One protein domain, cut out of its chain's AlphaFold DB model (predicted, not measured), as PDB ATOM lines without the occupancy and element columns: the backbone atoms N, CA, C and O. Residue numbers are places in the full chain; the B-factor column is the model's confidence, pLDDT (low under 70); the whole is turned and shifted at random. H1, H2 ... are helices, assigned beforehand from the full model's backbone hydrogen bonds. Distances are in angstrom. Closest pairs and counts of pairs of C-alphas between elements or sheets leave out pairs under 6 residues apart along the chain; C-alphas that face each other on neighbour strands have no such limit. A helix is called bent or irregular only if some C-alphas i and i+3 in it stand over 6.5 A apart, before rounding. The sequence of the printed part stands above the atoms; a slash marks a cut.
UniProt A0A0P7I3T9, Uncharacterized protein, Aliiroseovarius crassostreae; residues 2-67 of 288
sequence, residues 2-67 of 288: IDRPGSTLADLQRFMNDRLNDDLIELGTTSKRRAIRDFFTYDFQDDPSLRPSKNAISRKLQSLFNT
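AT A GLANCE: This is residues 2 to 67 of the 288 residues of an uncharacterized protein of Aliiroseovarius crassostreae (UniProt A0A0P7I3T9). Two pairs of helices sit end to end: short H1 packs on residues 57 to 62 of the long H4, while H2 and H3 fold into a helical hairpin set beyond H1. The printed part has 66 residues, with four named helices in the order H1, H2, H3, H4 and no named strand, class all helix. It is compact, with a radius of gyration of the C-alphas of 12.3 A and spans of 38 by 29 by 17 A.

IN THESE COORDINATES: H1, residues 9 to 15, begins at C-alpha 9 (151.180, 216.366, 213.921). H2 is residues 22 to 29 and H3 residues 34 to 43, 13.1 A long. H4, residues 48 to 65, runs 26.3 A to C-alpha 65 (153.896, 208.290, 217.584); it is only just irregular, C-alphas 49 and 52 being 6.8 A apart.

HOW THE PARTS SIT: H1 and H4 touch, closest at the C-alphas of Gln 13 and Ser 58, 4.9 A, at a shallow tilt of 30 degrees, opposite ways. H1 and H2 are close but not clearly touching, about perpendicular at 87 degrees. H2 and H3 touch, closest at the C-alphas of Thr 29 and Arg 37, 4.3 A. Every O i to N i+4 pair is within hydrogen-bond range in H1, H2 and H3, and 12 of 14 in H4.

THE WHOLE: The C-alphas farthest apart, Arg 34 and Thr 67, are 38.4 A apart. The printed part has no cut and no long link; residue 2 alone is under pLDDT 70.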
ATOM      1  N   ILE A   2     148.833 225.623 204.554       66.56
ATOM      2  CA  ILE A   2     147.397 225.469 204.780       66.56
ATOM      3  C   ILE A   2     147.157 225.821 206.251       66.56
ATOM      4  O   ILE A   2     147.996 225.471 207.081       66.56
ATOM      5  N   ASP A   3     146.111 226.588 206.544       72.69
ATOM      6  CA  ASP A   3     145.742 226.963 207.910       72.69
ATOM      7  C   ASP A   3     144.402 226.303 208.227       72.69
ATOM      8  O   ASP A   3     143.372 226.663 207.654       72.69
ATOM      9  N   ARG A   4     144.452 225.258 209.052       82.44
ATOM     10  CA  ARG A   4     143.288 224.501 209.503       82.44
ATOM     11  C   ARG A   4     143.295 224.524 211.032       82.44
ATOM     12  O   ARG A   4     144.187 223.922 211.633       82.44
ATOM     13  N   PRO A   5     142.327 225.208 211.665       81.31
ATOM     14  CA  PRO A   5     142.210 225.214 213.116       81.31
ATOM     15  C   PRO A   5     142.095 223.793 213.673       81.31
ATOM     16  O   PRO A   5     141.378 222.961 213.115       81.31
ATOM     17  N   GLY A   6     142.799 223.531 214.775       82.56
ATOM     18  CA  GLY A   6     142.794 222.232 215.454       82.56
ATOM     19  C   GLY A   6     143.661 221.153 214.802       82.56
ATOM     20  O   GLY A   6     143.586 220.005 215.226       82.56
ATOM     21  N   SER A   7     144.471 221.488 213.792       88.19
ATOM     22  CA  SER A   7     145.364 220.500 213.187       88.19
ATOM     23  C   SER A   7     146.541 220.110 214.076       88.19
ATOM     24  O   SER A   7     147.139 220.951 214.748       88.19
ATOM     25  N   THR A   8     146.904 218.830 214.022       90.50
ATOM     26  CA  THR A   8     147.954 218.222 214.857       90.50
ATOM     27  C   THR A   8     149.101 217.648 214.016       90.50
ATOM     28  O   THR A   8     149.094 217.708 212.781       90.50
ATOM     29  N   LEU A   9     150.121 217.064 214.660       90.88
ATOM     30  CA  LEU A   9     151.180 216.366 213.921       90.88
ATOM     31  C   LEU A   9     150.659 215.104 213.209       90.88
ATOM     32  O   LEU A   9     151.234 214.710 212.191       90.88
ATOM     33  N   ALA A  10     149.570 214.493 213.686       91.69
ATOM     34  CA  ALA A  10     148.906 213.392 212.992       91.69
ATOM     35  C   ALA A  10     148.334 213.837 211.637       91.69
ATOM     36  O   ALA A  10     148.484 213.121 210.643       91.69
ATOM     37  N   ASP A  11     147.774 215.050 211.548       92.06
ATOM     38  CA  ASP A  11     147.343 215.611 210.263       92.06
ATOM     39  C   ASP A  11     148.522 215.800 209.313       92.06
ATOM     40  O   ASP A  11     148.404 215.493 208.129       92.06
ATOM     41  N   LEU A  12     149.678 216.253 209.815       92.12
ATOM     42  CA  LEU A  12     150.890 216.369 209.003       92.12
ATOM     43  C   LEU A  12     151.355 214.997 208.494       92.12
ATOM     44  O   LEU A  12     151.728 214.866 207.328       92.12
ATOM     45  N   GLN A  13     151.307 213.964 209.334       93.50
ATOM     46  CA  GLN A  13     151.638 212.604 208.915       93.50
ATOM     47  C   GLN A  13     150.673 212.100 207.834       93.50
ATOM     48  O   GLN A  13     151.128 211.566 206.815       93.50
ATOM     49  N   ARG A  14     149.361 212.307 208.027       92.62
ATOM     50  CA  ARG A  14     148.319 211.983 207.042       92.62
ATOM     51  C   ARG A  14     148.539 212.752 205.746       92.62
ATOM     52  O   ARG A  14     148.426 212.180 204.669       92.62
ATOM     53  N   PHE A  15     148.932 214.017 205.844       92.44
ATOM     54  CA  PHE A  15     149.179 214.882 204.699       92.44
ATOM     55  C   PHE A  15     150.297 214.369 203.791       92.44
ATOM     56  O   PHE A  15     150.248 214.543 202.574       92.44
ATOM     57  N   MET A  16     151.298 213.702 204.366       93.81
ATOM     58  CA  MET A  16     152.381 213.082 203.603       93.81
ATOM     59  C   MET A  16     151.964 211.772 202.907       93.81
ATOM     60  O   MET A  16     152.746 211.240 202.120       93.81
ATOM     61  N   ASN A  17     150.762 211.251 203.171       90.38
ATOM     62  CA  ASN A  17     150.233 210.030 202.571       90.38
ATOM     63  C   ASN A  17     149.260 210.351 201.426       90.38
ATOM     64  O   ASN A  17     148.107 210.704 201.663       90.38
ATOM     65  N   ASP A  18     149.706 210.126 200.188       88.50
ATOM     66  CA  ASP A  18     148.941 210.381 198.951       88.50
ATOM     67  C   ASP A  18     147.623 209.610 198.829       88.50
ATOM     68  O   ASP A  18     146.836 209.876 197.932       88.50
ATOM     69  N   ARG A  19     147.370 208.629 199.702       88.38
ATOM     70  CA  ARG A  19     146.111 207.870 199.713       88.38
ATOM     71  C   ARG A  19     145.046 208.475 200.624       88.38
ATOM     72  O   ARG A  19     143.915 208.010 200.593       88.38
ATOM     73  N   LEU A  20     145.425 209.406 201.504       89.44
ATOM     74  CA  LEU A  20     144.589 209.892 202.610       89.44
ATOM     75  C   LEU A  20     144.613 211.425 202.745       89.44
ATOM     76  O   LEU A  20     144.224 211.935 203.795       89.44
ATOM     77  N   ASN A  21     145.110 212.149 201.737       92.38
ATOM     78  CA  ASN A  21     145.341 213.592 201.820       92.38
ATOM     79  C   ASN A  21     144.506 214.440 200.852       92.38
ATOM     80  O   ASN A  21     144.694 215.653 200.863       92.38
ATOM     81  N   ASP A  22     143.599 213.858 200.059       91.50
ATOM     82  CA  ASP A  22     142.845 214.576 199.015       91.50
ATOM     83  C   ASP A  22     142.151 215.847 199.535       91.50
ATOM     84  O   ASP A  22     142.271 216.916 198.937       91.50
ATOM     85  N   ASP A  23     141.512 215.768 200.703       90.69
ATOM     86  CA  ASP A  23     140.845 216.904 201.347       90.69
ATOM     87  C   ASP A  23     141.833 218.004 201.780       90.69
ATOM     88  O   ASP A  23     141.539 219.197 201.700       90.69
ATOM     89  N   LEU A  24     143.042 217.626 202.201       89.56
ATOM     90  CA  LEU A  24     144.110 218.574 202.527       89.56
ATOM     91  C   LEU A  24     144.716 219.198 201.263       89.56
ATOM     92  O   LEU A  24     145.093 220.367 201.282       89.56
ATOM     93  N   ILE A  25     144.794 218.459 200.157       91.50
ATOM     94  CA  ILE A  25     145.235 219.004 198.867       91.50
ATOM     95  C   ILE A  25     144.230 220.027 198.352       91.50
ATOM     96  O   ILE A  25     144.633 221.125 197.969       91.50
ATOM     97  N   GLU A  26     142.935 219.720 198.421       91.31
ATOM     98  CA  GLU A  26     141.861 220.640 198.042       91.31
ATOM     99  C   GLU A  26     141.912 221.949 198.857       91.31
ATOM    100  O   GLU A  26     141.801 223.055 198.318       91.31
ATOM    101  N   LEU A  27     142.196 221.862 200.159       89.81
ATOM    102  CA  LEU A  27     142.448 223.050 200.982       89.81
ATOM    103  C   LEU A  27     143.668 223.856 200.496       89.81
ATOM    104  O   LEU A  27     143.676 225.088 200.547       89.81
ATOM    105  N   GLY A  28     144.708 223.184 200.002       90.06
ATOM    106  CA  GLY A  28     145.886 223.820 199.415       90.06
ATOM    107  C   GLY A  28     145.595 224.553 198.102       90.06
ATOM    108  O   GLY A  28     146.047 225.690 197.915       90.06
ATOM    109  N   THR A  29     144.809 223.947 197.210       91.44
ATOM    110  CA  THR A  29     144.457 224.522 195.899       91.44
ATOM    111  C   THR A  29     143.487 225.703 196.015       91.44
ATOM    112  O   THR A  29     143.493 226.606 195.179       91.44
ATOM    113  N   THR A  30     142.716 225.791 197.098       91.88
ATOM    114  CA  THR A  30     141.836 226.942 197.378       91.88
ATOM    115  C   THR A  30     142.554 228.123 198.046       91.88
ATOM    116  O   THR A  30     141.944 229.158 198.332       91.88
ATOM    117  N   SER A  31     143.874 228.033 198.260       90.06
ATOM    118  CA  SER A  31     144.651 229.094 198.901       90.06
ATOM    119  C   SER A  31     144.579 230.428 198.147       90.06
ATOM    120  O   SER A  31     144.801 230.519 196.933       90.06
ATOM    121  N   LYS A  32     144.375 231.517 198.904       90.50
ATOM    122  CA  LYS A  32     144.424 232.899 198.387       90.50
ATOM    123  C   LYS A  32     145.799 233.258 197.809       90.50
ATOM    124  O   LYS A  32     145.906 234.136 196.956       90.50
ATOM    125  N   ARG A  33     146.865 232.584 198.257       92.12
ATOM    126  CA  ARG A  33     148.241 232.823 197.803       92.12
ATOM    127  C   ARG A  33     148.535 231.985 196.559       92.12
ATOM    128  O   ARG A  33     148.619 230.765 196.656       92.12
ATOM    129  N   ARG A  34     148.760 232.649 195.414       93.75
ATOM    130  CA  ARG A  34     149.032 231.997 194.114       93.75
ATOM    131  C   ARG A  34     150.126 230.934 194.200       93.75
ATOM    132  O   ARG A  34     149.878 229.817 193.792       93.75
ATOM    133  N   ALA A  35     151.276 231.253 194.792       92.75
ATOM    134  CA  ALA A  35     152.390 230.306 194.895       92.75
ATOM    135  C   ALA A  35     152.020 229.003 195.630       92.75
ATOM    136  O   ALA A  35     152.463 227.932 195.241       92.75
ATOM    137  N   ILE A  36     151.183 229.089 196.670       91.50
ATOM    138  CA  ILE A  36     150.724 227.910 197.418       91.50
ATOM    139  C   ILE A  36     149.746 227.098 196.581       91.50
ATOM    140  O   ILE A  36     149.872 225.882 196.494       91.50
ATOM    141  N   ARG A  37     148.781 227.781 195.958       93.19
ATOM    142  CA  ARG A  37     147.813 227.131 195.083       93.19
ATOM    143  C   ARG A  37     148.506 226.413 193.932       93.19
ATOM    144  O   ARG A  37     148.200 225.252 193.704       93.19
ATOM    145  N   ASP A  38     149.426 227.081 193.241       93.62
ATOM    146  CA  ASP A  38     150.148 226.513 192.102       93.62
ATOM    147  C   ASP A  38     150.941 225.271 192.544       93.62
ATOM    148  O   ASP A  38     150.795 224.217 191.933       93.62
ATOM    149  N   PHE A  39     151.660 225.345 193.670       93.19
ATOM    150  CA  PHE A  39     152.382 224.200 194.232       93.19
ATOM    151  C   PHE A  39     151.474 222.991 194.502       93.19
ATOM    152  O   PHE A  39     151.802 221.868 194.126       93.19
ATOM    153  N   PHE A  40     150.310 223.194 195.126       92.81
ATOM    154  CA  PHE A  40     149.376 222.092 195.385       92.81
ATOM    155  C   PHE A  40     148.632 221.609 194.139       92.81
ATOM    156  O   PHE A  40     148.225 220.454 194.104       92.81
ATOM    157  N   THR A  41     148.467 222.469 193.133       91.94
ATOM    158  CA  THR A  41     147.783 222.122 191.878       91.94
ATOM    159  C   THR A  41     148.688 221.332 190.938       91.94
ATOM    160  O   THR A  41     148.184 220.492 190.202       91.94
ATOM    161  N   TYR A  42     149.995 221.615 190.933       91.19
ATOM    162  CA  TYR A  42     150.907 221.114 189.900       91.19
ATOM    163  C   TYR A  42     152.081 220.286 190.428       91.19
ATOM    164  O   TYR A  42     152.575 219.434 189.698       91.19
ATOM    165  N   ASP A  43     152.535 220.510 191.664       91.00
ATOM    166  CA  ASP A  43     153.806 219.947 192.132       91.00
ATOM    167  C   ASP A  43     153.603 218.875 193.214       91.00
ATOM    168  O   ASP A  43     154.146 217.778 193.124       91.00
ATOM    169  N   PHE A  44     152.810 219.147 194.258       90.81
ATOM    170  CA  PHE A  44     152.833 218.342 195.491       90.81
ATOM    171  C   PHE A  44     152.424 216.864 195.325       90.81
ATOM    172  O   PHE A  44     152.917 216.003 196.069       90.81
ATOM    173  N   GLN A  45     151.496 216.573 194.408       86.38
ATOM    174  CA  GLN A  45     151.069 215.205 194.083       86.38
ATOM    175  C   GLN A  45     151.836 214.631 192.885       86.38
ATOM    176  O   GLN A  45     152.222 213.457 192.911       86.38
ATOM    177  N   ASP A  46     152.075 215.455 191.863       85.62
ATOM    178  CA  ASP A  46     152.556 214.995 190.561       85.62
ATOM    179  C   ASP A  46     154.083 214.938 190.450       85.62
ATOM    180  O   ASP A  46     154.586 214.158 189.641       85.62
ATOM    181  N   ASP A  47     154.833 215.685 191.271       89.94
ATOM    182  CA  ASP A  47     156.298 215.662 191.266       89.94
ATOM    183  C   ASP A  47     156.841 214.412 191.992       89.94
ATOM    184  O   ASP A  47     156.827 214.327 193.232       89.94
ATOM    185  N   PRO A  48     157.407 213.425 191.264       88.81
ATOM    186  CA  PRO A  48     157.943 212.216 191.876       88.81
ATOM    187  C   PRO A  48     159.149 212.491 192.784       88.81
ATOM    188  O   PRO A  48     159.451 211.663 193.648       88.81
ATOM    189  N   SER A  49     159.826 213.634 192.613       92.44
ATOM    190  CA  SER A  49     160.981 214.038 193.419       92.44
ATOM    191  C   SER A  49     160.613 214.323 194.881       92.44
ATOM    192  O   SER A  49     161.457 214.180 195.768       92.44
ATOM    193  N   LEU A  50     159.339 214.628 195.160       91.88
ATOM    194  CA  LEU A  50     158.841 214.897 196.510       91.88
ATOM    195  C   LEU A  50     158.520 213.620 197.298       91.88
ATOM    196  O   LEU A  50     158.552 213.630 198.533       91.88
ATOM    197  N   ARG A  51     158.250 212.496 196.620       91.12
ATOM    198  CA  ARG A  51     157.845 211.229 197.263       91.12
ATOM    199  C   ARG A  51     158.839 210.717 198.314       91.12
ATOM    200  O   ARG A  51     158.380 210.304 199.383       91.12
ATOM    201  N   PRO A  52     160.170 210.723 198.088       93.38
ATOM    202  CA  PRO A  52     161.131 210.309 199.110       93.38
ATOM    203  C   PRO A  52     161.029 211.147 200.387       93.38
ATOM    204  O   PRO A  52     160.995 210.585 201.480       93.38
ATOM    205  N   SER A  53     160.906 212.470 200.250       93.56
ATOM    206  CA  SER A  53     160.792 213.401 201.377       93.56
ATOM    207  C   SER A  53     159.488 213.205 202.149       93.56
ATOM    208  O   SER A  53     159.517 213.096 203.375       93.56
ATOM    209  N   LYS A  54     158.353 213.056 201.449       93.31
ATOM    210  CA  LYS A  54     157.047 212.760 202.066       93.31
ATOM    211  C   LYS A  54     157.102 211.461 202.874       93.31
ATOM    212  O   LYS A  54     156.732 211.435 204.048       93.31
ATOM    213  N   ASN A  55     157.666 210.406 202.283       93.19
ATOM    214  CA  ASN A  55     157.847 209.120 202.952       93.19
ATOM    215  C   ASN A  55     158.768 209.219 204.175       93.19
ATOM    216  O   ASN A  55     158.479 208.607 205.203       93.19
ATOM    217  N   ALA A  56     159.866 209.973 204.084       94.75
ATOM    218  CA  ALA A  56     160.791 210.162 205.198       94.75
ATOM    219  C   ALA A  56     160.115 210.879 206.378       94.75
ATOM    220  O   ALA A  56     160.214 210.407 207.510       94.75
ATOM    221  N   ILE A  57     159.371 211.957 206.107       93.88
ATOM    222  CA  ILE A  57     158.612 212.697 207.126       93.88
ATOM    223  C   ILE A  57     157.553 211.791 207.763       93.88
ATOM    224  O   ILE A  57     157.507 211.674 208.986       93.88
ATOM    225  N   SER A  58     156.748 211.096 206.951       94.25
ATOM    226  CA  SER A  58     155.683 210.215 207.447       94.25
ATOM    227  C   SER A  58     156.222 209.090 208.339       94.25
ATOM    228  O   SER A  58     155.680 208.839 209.415       94.25
ATOM    229  N   ARG A  59     157.334 208.452 207.943       94.06
ATOM    230  CA  ARG A  59     157.991 207.403 208.741       94.06
ATOM    231  C   ARG A  59     158.604 207.944 210.025       94.06
ATOM    232  O   ARG A  59     158.530 207.272 211.048       94.06
ATOM    233  N   LYS A  60     159.203 209.138 209.984       93.94
ATOM    234  CA  LYS A  60     159.760 209.768 211.183       93.94
ATOM    235  C   LYS A  60     158.658 210.067 212.195       93.94
ATOM    236  O   LYS A  60     158.802 209.694 213.352       93.94
ATOM    237  N   LEU A  61     157.550 210.662 211.750       94.62
ATOM    238  CA  LEU A  61     156.377 210.895 212.596       94.62
ATOM    239  C   LEU A  61     155.796 209.577 213.124       94.62
ATOM    240  O   LEU A  61     155.521 209.487 214.312       94.62
ATOM    241  N   GLN A  62     155.728 208.527 212.292       93.69
ATOM    242  CA  GLN A  62     155.290 207.202 212.743       93.69
ATOM    243  C   GLN A  62     156.165 206.657 213.877       93.69
ATOM    244  O   GLN A  62     155.635 206.142 214.854       93.69
ATOM    245  N   SER A  63     157.492 206.764 213.753       94.00
ATOM    246  CA  SER A  63     158.426 206.322 214.798       94.00
ATOM    247  C   SER A  63     158.159 207.036 216.121       94.00
ATOM    248  O   SER A  63     158.106 206.399 217.168       94.00
ATOM    249  N   LEU A  64     157.914 208.347 216.060       94.69
ATOM    250  CA  LEU A  64     157.639 209.170 217.235       94.69
ATOM    251  C   LEU A  64     156.282 208.848 217.876       94.69
ATOM    252  O   LEU A  64     156.205 208.746 219.097       94.69
ATOM    253  N   PHE A  65     155.229 208.643 217.077       93.94
ATOM    254  CA  PHE A  65     153.896 208.290 217.584       93.94
ATOM    255  C   PHE A  65     153.829 206.887 218.194       93.94
ATOM    256  O   PHE A  65     152.955 206.614 219.009       93.94
ATOM    257  N   ASN A  66     154.781 205.999 217.885       91.12
ATOM    258  CA  ASN A  66     154.874 204.714 218.582       91.12
ATOM    259  C   ASN A  66     155.189 204.885 220.085       91.12
ATOM    260  O   ASN A  66     154.926 203.974 220.872       91.12
ATOM    261  N   THR A  67     155.717 206.041 220.503       92.75
ATOM    262  CA  THR A  67     155.762 206.435 221.913       92.75
ATOM    263  C   THR A  67     154.421 207.051 222.310       92.75
ATOM    264  O   THR A  67     154.177 208.228 222.050       92.75
TER     265      THR A  67